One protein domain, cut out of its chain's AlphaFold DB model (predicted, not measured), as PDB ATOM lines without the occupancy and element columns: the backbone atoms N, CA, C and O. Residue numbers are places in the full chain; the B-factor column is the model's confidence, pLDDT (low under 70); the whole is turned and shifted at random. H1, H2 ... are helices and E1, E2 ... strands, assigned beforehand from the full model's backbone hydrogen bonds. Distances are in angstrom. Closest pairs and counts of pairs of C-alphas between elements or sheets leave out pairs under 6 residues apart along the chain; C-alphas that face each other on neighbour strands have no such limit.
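Overview. This is residues 99 to 164 of the 511 residues of an uncharacterized protein of Haemonchus placei (UniProt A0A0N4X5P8). Little regular structure: two short helices, H1 and H2, lie nearly end to end, running away from each other, with the small hairpin E1 E2 packed on H1 and residues 159 to 164 sticking out. The 66 printed residues hold, in order, H1, E1, E2 and H2, with 26 residues in named elements, class mixed; the sheet E1 - E2 is antiparallel. The whole is compact, radius of gyration of the C-alphas 12.4 A, but elongated, 43 by 24 by 15 A.

Along the chain. E1 is residues 131 to 133, 6.6 A; E2 is 136 to 138, 6.1 A. H1, residues 116 to 125, 14.7 A, begins at C-alpha (116.489, -34.905, 3.801). H2, residues 150 to 159, 14.1 A, ends at C-alpha (99.896, -25.606, 0.170).

Arrangement. In the hairpin E1 and E2, N 138 and O 131 are 2.8 A apart, within hydrogen-bond range. The closest C-alphas of H1 and E1, Asp 119 and Tyr 132, are 4.7 A apart. H1 and H2 are close but not clearly touching: their closest C-alphas, Val 116 and Ser 150, are 6.6 A apart. Their shallow tilt is 9 degrees, opposite ways. E1 and H2 are apart. In H1 and H2 every O i to N i+4 pair is within hydrogen-bond range. Residues 113 to 114 pair with 148 to 149, parallel.

Size, cuts and confidence. The farthest C-alphas, Met 127 and Gly 164, are 43.7 A apart. The printed part has no cut. E2 to H2 is a long link. Confidence is under 70 at residues 126 to 129, 141 to 145, 161 and 163.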
ATOM      1  N   ILE A  99     113.437 -30.756  -4.168       90.62
ATOM      2  CA  ILE A  99     112.503 -31.027  -3.057       90.62
ATOM      3  C   ILE A  99     113.230 -31.383  -1.746       90.62
ATOM      4  O   ILE A  99     112.765 -31.071  -0.644       90.62
ATOM      5  N   GLY A 100     114.382 -32.047  -1.846       87.88
ATOM      6  CA  GLY A 100     115.132 -32.517  -0.685       87.88
ATOM      7  C   GLY A 100     116.241 -31.579  -0.215       87.88
ATOM      8  O   GLY A 100     116.948 -31.935   0.732       87.88
ATOM      9  N   ILE A 101     116.429 -30.417  -0.850       89.38
ATOM     10  CA  ILE A 101     117.557 -29.515  -0.592       89.38
ATOM     11  C   ILE A 101     117.050 -28.194  -0.003       89.38
ATOM     12  O   ILE A 101     115.970 -27.707  -0.319       89.38
ATOM     13  N   CYS A 102     117.836 -27.609   0.898       89.12
ATOM     14  CA  CYS A 102     117.500 -26.352   1.571       89.12
ATOM     15  C   CYS A 102     117.893 -25.085   0.794       89.12
ATOM     16  O   CYS A 102     117.595 -23.988   1.254       89.12
ATOM     17  N   SER A 103     118.571 -25.222  -0.351       86.62
ATOM     18  CA  SER A 103     119.044 -24.107  -1.186       86.62
ATOM     19  C   SER A 103     117.974 -23.543  -2.121       86.62
ATOM     20  O   SER A 103     118.268 -22.665  -2.925       86.62
ATOM     21  N   GLU A 104     116.753 -24.064  -2.050       90.44
ATOM     22  CA  GLU A 104     115.684 -23.709  -2.969       90.44
ATOM     23  C   GLU A 104     114.926 -22.446  -2.573       90.44
ATOM     24  O   GLU A 104     114.744 -22.136  -1.396       90.44
ATOM     25  N   ASN A 105     114.372 -21.770  -3.582       88.75
ATOM     26  CA  ASN A 105     113.637 -20.508  -3.426       88.75
ATOM     27  C   ASN A 105     112.392 -20.617  -2.533       88.75
ATOM     28  O   ASN A 105     111.861 -19.609  -2.068       88.75
ATOM     29  N   PHE A 106     111.887 -21.830  -2.323       89.19
ATOM     30  CA  PHE A 106     110.748 -22.072  -1.450       89.19
ATOM     31  C   PHE A 106     111.114 -22.169   0.041       89.19
ATOM     32  O   PHE A 106     110.226 -22.201   0.895       89.19
ATOM     33  N   VAL A 107     112.405 -22.184   0.378       90.12
ATOM     34  CA  VAL A 107     112.895 -22.175   1.756       90.12
ATOM     35  C   VAL A 107     113.172 -20.731   2.176       90.12
ATOM     36  O   VAL A 107     114.151 -20.128   1.752       90.12
ATOM     37  N   LYS A 108     112.310 -20.164   3.033       88.50
ATOM     38  CA  LYS A 108     112.447 -18.769   3.508       88.50
ATOM     39  C   LYS A 108     113.769 -18.540   4.268       88.50
ATOM     40  O   LYS A 108     114.434 -17.539   4.030       88.50
ATOM     41  N   ASN A 109     114.163 -19.485   5.130       88.56
ATOM     42  CA  ASN A 109     115.382 -19.426   5.946       88.56
ATOM     43  C   ASN A 109     116.231 -20.688   5.734       88.56
ATOM     44  O   ASN A 109     115.999 -21.712   6.378       88.56
ATOM     45  N   TRP A 110     117.227 -20.630   4.847       87.00
ATOM     46  CA  TRP A 110     118.088 -21.786   4.556       87.00
ATOM     47  C   TRP A 110     118.929 -22.236   5.766       87.00
ATOM     48  O   TRP A 110     119.202 -23.426   5.905       87.00
ATOM     49  N   HIS A 111     119.269 -21.312   6.675       83.94
ATOM     50  CA  HIS A 111     119.973 -21.590   7.936       83.94
ATOM     51  C   HIS A 111     119.167 -22.459   8.913       83.94
ATOM     52  O   HIS A 111     119.727 -23.236   9.679       83.94
ATOM     53  N   GLU A 112     117.837 -22.359   8.870       85.12
ATOM     54  CA  GLU A 112     116.922 -23.086   9.761       85.12
ATOM     55  C   GLU A 112     116.346 -24.343   9.095       85.12
ATOM     56  O   GLU A 112     115.359 -24.915   9.567       85.12
ATOM     57  N   CYS A 113     116.938 -24.760   7.974       87.19
ATOM     58  CA  CYS A 113     116.465 -25.872   7.174       87.19
ATOM     59  C   CYS A 113     117.413 -27.074   7.257       87.19
ATOM     60  O   CYS A 113     118.622 -26.948   7.069       87.19
ATOM     61  N   SER A 114     116.844 -28.258   7.496       86.06
ATOM     62  CA  SER A 114     117.559 -29.538   7.400       86.06
ATOM     63  C   SER A 114     117.185 -30.242   6.098       86.06
ATOM     64  O   SER A 114     116.002 -30.449   5.827       86.06
ATOM     65  N   SER A 115     118.183 -30.630   5.301       86.12
ATOM     66  CA  SER A 115     117.979 -31.358   4.039       86.12
ATOM     67  C   SER A 115     117.777 -32.849   4.296       86.12
ATOM     68  O   SER A 115     118.575 -33.458   5.003       86.12
ATOM     69  N   VAL A 116     116.762 -33.457   3.673       83.94
ATOM     70  CA  VAL A 116     116.489 -34.905   3.801       83.94
ATOM     71  C   VAL A 116     117.645 -35.756   3.260       83.94
ATOM     72  O   VAL A 116     118.068 -36.719   3.902       83.94
ATOM     73  N   PHE A 117     118.194 -35.396   2.095       81.12
ATOM     74  CA  PHE A 117     119.267 -36.168   1.457       81.12
ATOM     75  C   PHE A 117     120.598 -36.028   2.193       81.12
ATOM     76  O   PHE A 117     121.282 -37.017   2.448       81.12
ATOM     77  N   LEU A 118     120.969 -34.809   2.580       79.38
ATOM     78  CA  LEU A 118     122.259 -34.583   3.230       79.38
ATOM     79  C   LEU A 118     122.262 -35.072   4.688       79.38
ATOM     80  O   LEU A 118     123.301 -35.509   5.182       79.38
ATOM     81  N   ASP A 119     121.102 -35.096   5.355       76.75
ATOM     82  CA  ASP A 119     120.954 -35.673   6.695       76.75
ATOM     83  C   ASP A 119     121.242 -37.183   6.701       76.75
ATOM     84  O   ASP A 119     121.996 -37.668   7.547       76.75
ATOM     85  N   THR A 120     120.738 -37.935   5.713       76.31
ATOM     86  CA  THR A 120     121.032 -39.379   5.613       76.31
ATOM     87  C   THR A 120     122.519 -39.657   5.391       76.31
ATOM     88  O   THR A 120     123.079 -40.526   6.061       76.31
ATOM     89  N   HIS A 121     123.204 -38.871   4.553       80.75
ATOM     90  CA  HIS A 121     124.657 -38.975   4.394       80.75
ATOM     91  C   HIS A 121     125.429 -38.605   5.669       80.75
ATOM     92  O   HIS A 121     126.383 -39.301   6.019       80.75
ATOM     93  N   CYS A 122     125.012 -37.574   6.410       81.31
ATOM     94  CA  CYS A 122     125.634 -37.240   7.696       81.31
ATOM     95  C   CYS A 122     125.480 -38.348   8.737       81.31
ATOM     96  O   CYS A 122     126.429 -38.617   9.477       81.31
ATOM     97  N   ARG A 123     124.304 -38.984   8.795       77.88
ATOM     98  CA  ARG A 123     124.035 -40.111   9.700       77.88
ATOM     99  C   ARG A 123     124.792 -41.372   9.305       77.88
ATOM    100  O   ARG A 123     125.181 -42.133  10.178       77.88
ATOM    101  N   ALA A 124     125.026 -41.586   8.011       81.31
ATOM    102  CA  ALA A 124     125.840 -42.700   7.532       81.31
ATOM    103  C   ALA A 124     127.341 -42.478   7.801       81.31
ATOM    104  O   ALA A 124     128.058 -43.419   8.129       81.31
ATOM    105  N   ALA A 125     127.824 -41.236   7.679       78.19
ATOM    106  CA  ALA A 125     129.244 -40.908   7.812       78.19
ATOM    107  C   ALA A 125     129.729 -40.757   9.267       78.19
ATOM    108  O   ALA A 125     130.927 -40.861   9.534       78.19
ATOM    109  N   LYS A 126     128.837 -40.471  10.222       67.44
ATOM    110  CA  LYS A 126     129.173 -40.279  11.641       67.44
ATOM    111  C   LYS A 126     128.076 -40.874  12.528       67.44
ATOM    112  O   LYS A 126     126.919 -40.855  12.140       67.44
ATOM    113  N   MET A 127     128.441 -41.344  13.731       62.47
ATOM    114  CA  MET A 127     127.530 -41.942  14.729       62.47
ATOM    115  C   MET A 127     126.144 -41.259  14.782       62.47
ATOM    116  O   MET A 127     126.069 -40.031  14.760       62.47
ATOM    117  N   ASN A 128     125.084 -42.078  14.899       67.25
ATOM    118  CA  ASN A 128     123.634 -41.851  14.697       67.25
ATOM    119  C   ASN A 128     122.961 -40.556  15.239       67.25
ATOM    120  O   ASN A 128     121.736 -40.442  15.175       67.25
ATOM    121  N   SER A 129     123.669 -39.604  15.843       68.06
ATOM    122  CA  SER A 129     123.115 -38.366  16.418       68.06
ATOM    123  C   SER A 129     123.355 -37.105  15.587       68.06
ATOM    124  O   SER A 129     122.968 -36.025  16.032       68.06
ATOM    125  N   ASN A 130     123.998 -37.207  14.423       73.19
ATOM    126  CA  ASN A 130     124.333 -36.030  13.626       73.19
ATOM    127  C   ASN A 130     123.233 -35.670  12.621       73.19
ATOM    128  O   ASN A 130     122.560 -36.559  12.108       73.19
ATOM    129  N   PHE A 131     123.091 -34.376  12.326       71.88
ATOM    130  CA  PHE A 131     122.196 -33.862  11.283       71.88
ATOM    131  C   PHE A 131     122.891 -32.815  10.416       71.88
ATOM    132  O   PHE A 131     123.831 -32.156  10.864       71.88
ATOM    133  N   TYR A 132     122.450 -32.674   9.167       71.00
ATOM    134  CA  TYR A 132     123.026 -31.710   8.228       71.00
ATOM    135  C   TYR A 132     122.289 -30.369   8.275       71.00
ATOM    136  O   TYR A 132     121.096 -30.307   7.980       71.00
ATOM    137  N   ALA A 133     123.008 -29.292   8.586       72.88
ATOM    138  CA  ALA A 133     122.508 -27.920   8.517       72.88
ATOM    139  C   ALA A 133     123.643 -26.964   8.127       72.88
ATOM    140  O   ALA A 133     124.807 -27.214   8.439       72.88
ATOM    141  N   GLU A 134     123.323 -25.873   7.428       73.88
ATOM    142  CA  GLU A 134     124.290 -24.830   7.027       73.88
ATOM    143  C   GLU A 134     125.508 -25.319   6.216       73.88
ATOM    144  O   GLU A 134     126.559 -24.685   6.217       73.88
ATOM    145  N   GLY A 135     125.405 -26.457   5.525       73.62
ATOM    146  CA  GLY A 135     126.544 -27.031   4.799       73.62
ATOM    147  C   GLY A 135     127.414 -27.999   5.614       73.62
ATOM    148  O   GLY A 135     128.382 -28.537   5.081       73.62
ATOM    149  N   PHE A 136     127.086 -28.251   6.888       78.94
ATOM    150  CA  PHE A 136     127.902 -29.053   7.804       78.94
ATOM    151  C   PHE A 136     127.084 -30.114   8.564       78.94
ATOM    152  O   PHE A 136     125.896 -29.943   8.834       78.94
ATOM    153  N   CYS A 137     127.738 -31.218   8.955       81.81
ATOM    154  CA  CYS A 137     127.158 -32.201   9.879       81.81
ATOM    155  C   CYS A 137     127.354 -31.746  11.332       81.81
ATOM    156  O   CYS A 137     128.470 -31.806  11.860       81.81
ATOM    157  N   TRP A 138     126.268 -31.364  11.991       80.69
ATOM    158  CA  TRP A 138     126.234 -30.978  13.397       80.69
ATOM    159  C   TRP A 138     125.986 -32.187  14.292       80.69
ATOM    160  O   TRP A 138     125.277 -33.112  13.914       80.69
ATOM    161  N   ASN A 139     126.558 -32.174  15.496       83.06
ATOM    162  CA  ASN A 139     126.466 -33.258  16.483       83.06
ATOM    163  C   ASN A 139     125.501 -32.978  17.647       83.06
ATOM    164  O   ASN A 139     125.311 -33.838  18.508       83.06
ATOM    165  N   ARG A 140     124.891 -31.788  17.700       75.81
ATOM    166  CA  ARG A 140     123.863 -31.426  18.687       75.81
ATOM    167  C   ARG A 140     122.787 -30.559  18.043       75.81
ATOM    168  O   ARG A 140     123.157 -29.616  17.343       75.81
ATOM    169  N   PRO A 141     121.490 -30.846  18.265       66.88
ATOM    170  CA  PRO A 141     120.414 -30.009  17.746       66.88
ATOM    171  C   PRO A 141     120.581 -28.584  18.278       66.88
ATOM    172  O   PRO A 141     120.829 -28.393  19.475       66.88
ATOM    173  N   MET A 142     120.490 -27.586  17.394       66.94
ATOM    174  CA  MET A 142     120.528 -26.181  17.801       66.94
ATOM    175  C   MET A 142     119.377 -25.927  18.780       66.94
ATOM    176  O   MET A 142     118.214 -26.167  18.465       66.94
ATOM    177  N   LYS A 143     119.704 -25.472  19.994       67.38
ATOM    178  CA  LYS A 143     118.774 -25.421  21.136       67.38
ATOM    179  C   LYS A 143     117.627 -24.404  21.005       67.38
ATOM    180  O   LYS A 143     116.809 -24.342  21.915       67.38
ATOM    181  N   SER A 144     117.553 -23.606  19.937       60.34
ATOM    182  CA  SER A 144     116.647 -22.446  19.890       60.34
ATOM    183  C   SER A 144     115.891 -22.216  18.580       60.34
ATOM    184  O   SER A 144     115.063 -21.311  18.547       60.34
ATOM    185  N   ALA A 145     116.107 -23.005  17.525       62.31
ATOM    186  CA  ALA A 145     115.396 -22.825  16.259       62.31
ATOM    187  C   ALA A 145     114.494 -24.028  15.982       62.31
ATOM    188  O   ALA A 145     114.915 -25.180  16.086       62.31
ATOM    189  N   LYS A 146     113.236 -23.763  15.623       76.81
ATOM    190  CA  LYS A 146     112.305 -24.779  15.129       76.81
ATOM    191  C   LYS A 146     112.775 -25.176  13.725       76.81
ATOM    192  O   LYS A 146     112.276 -24.638  12.744       76.81
ATOM    193  N   ILE A 147     113.784 -26.051  13.648       74.81
ATOM    194  CA  ILE A 147     114.387 -26.490  12.383       74.81
ATOM    195  C   ILE A 147     113.281 -27.102  11.522       74.81
ATOM    196  O   ILE A 147     112.676 -28.112  11.894       74.81
ATOM    197  N   SER A 148     112.988 -26.472  10.387       84.25
ATOM    198  CA  SER A 148     112.033 -27.001   9.419       84.25
ATOM    199  C   SER A 148     112.774 -27.954   8.493       84.25
ATOM    200  O   SER A 148     113.811 -27.620   7.931       84.25
ATOM    201  N   ASN A 149     112.256 -29.159   8.306       87.06
ATOM    202  CA  ASN A 149     112.772 -30.041   7.265       87.06
ATOM    203  C   ASN A 149     112.487 -29.423   5.876       87.06
ATOM    204  O   ASN A 149     111.423 -28.822   5.690       87.06
ATOM    205  N   SER A 150     113.385 -29.593   4.899       89.88
ATOM    206  CA  SER A 150     113.168 -29.194   3.501       89.88
ATOM    207  C   SER A 150     111.829 -29.711   2.963       89.88
ATOM    208  O   SER A 150     111.103 -28.963   2.317       89.88
ATOM    209  N   ALA A 151     111.430 -30.933   3.339       88.69
ATOM    210  CA  ALA A 151     110.131 -31.504   2.985       88.69
ATOM    211  C   ALA A 151     108.946 -30.695   3.550       88.69
ATOM    212  O   ALA A 151     107.964 -30.467   2.854       88.69
ATOM    213  N   ASN A 152     109.039 -30.210   4.790       89.50
ATOM    214  CA  ASN A 152     107.986 -29.397   5.403       89.50
ATOM    215  C   ASN A 152     107.911 -28.003   4.763       89.50
ATOM    216  O   ASN A 152     106.825 -27.484   4.512       89.50
ATOM    217  N   SER A 153     109.067 -27.414   4.446       90.75
ATOM    218  CA  SER A 153     109.141 -26.163   3.687       90.75
ATOM    219  C   SER A 153     108.555 -26.326   2.280       90.75
ATOM    220  O   SER A 153     107.850 -25.444   1.802       90.75
ATOM    221  N   TYR A 154     108.777 -27.477   1.644       92.50
ATOM    222  CA  TYR A 154     108.202 -27.818   0.347       92.50
ATOM    223  C   TYR A 154     106.683 -28.026   0.395       92.50
ATOM    224  O   TYR A 154     105.964 -27.482  -0.442       92.50
ATOM    225  N   VAL A 155     106.180 -28.759   1.396       91.38
ATOM    226  CA  VAL A 155     104.735 -28.927   1.619       91.38
ATOM    227  C   VAL A 155     104.089 -27.562   1.793       91.38
ATOM    228  O   VAL A 155     103.160 -27.251   1.054       91.38
ATOM    229  N   ARG A 156     104.648 -26.707   2.662       90.62
ATOM    230  CA  ARG A 156     104.196 -25.318   2.801       90.62
ATOM    231  C   ARG A 156     104.238 -24.577   1.481       90.62
ATOM    232  O   ARG A 156     103.267 -23.949   1.122       90.62
ATOM    233  N   TYR A 157     105.298 -24.685   0.697       91.19
ATOM    234  CA  TYR A 157     105.333 -24.024  -0.601       91.19
ATOM    235  C   TYR A 157     104.236 -24.483  -1.558       91.19
ATOM    236  O   TYR A 157     103.720 -23.667  -2.324       91.19
ATOM    237  N   ILE A 158     103.868 -25.764  -1.537       91.38
ATOM    238  CA  ILE A 158     102.761 -26.271  -2.343       91.38
ATOM    239  C   ILE A 158     101.421 -25.762  -1.805       91.38
ATOM    240  O   ILE A 158     100.633 -25.280  -2.621       91.38
ATOM    241  N   THR A 159     101.196 -25.833  -0.487       89.62
ATOM    242  CA  THR A 159      99.896 -25.606   0.170       89.62
ATOM    243  C   THR A 159      99.621 -24.165   0.603       89.62
ATOM    244  O   THR A 159      98.467 -23.781   0.710       89.62
ATOM    245  N   GLU A 160     100.651 -23.388   0.925       82.50
ATOM    246  CA  GLU A 160     100.552 -22.017   1.433       82.50
ATOM    247  C   GLU A 160     100.205 -21.099   0.258       82.50
ATOM    248  O   GLU A 160     100.965 -20.963  -0.710       82.50
ATOM    249  N   GLU A 161      99.033 -20.474   0.344       66.12
ATOM    250  CA  GLU A 161      98.701 -19.309  -0.465       66.12
ATOM    251  C   GLU A 161      99.752 -18.239  -0.161       66.12
ATOM    252  O   GLU A 161     100.084 -18.007   1.003       66.12
ATOM    253  N   ARG A 162     100.361 -17.638  -1.195       73.00
ATOM    254  CA  ARG A 162     101.381 -16.588  -1.018       73.00
ATOM    255  C   ARG A 162     100.841 -15.543  -0.044       73.00
ATOM    256  O   ARG A 162      99.973 -14.783  -0.442       73.00
ATOM    257  N   GLY A 163     101.372 -15.537   1.183       60.75
ATOM    258  CA  GLY A 163     100.801 -14.930   2.393       60.75
ATOM    259  C   GLY A 163     100.344 -13.473   2.308       60.75
ATOM    260  O   GLY A 163     100.937 -12.588   2.916       60.75
ATOM    261  N   GLY A 164      99.248 -13.247   1.606       73.94
ATOM    262  CA  GLY A 164      98.459 -12.034   1.577       73.94
ATOM    263  C   GLY A 164      97.063 -12.416   1.111       73.94
ATOM    264  O   GLY A 164      96.911 -13.396   0.387       73.94
TER     265      GLY A 164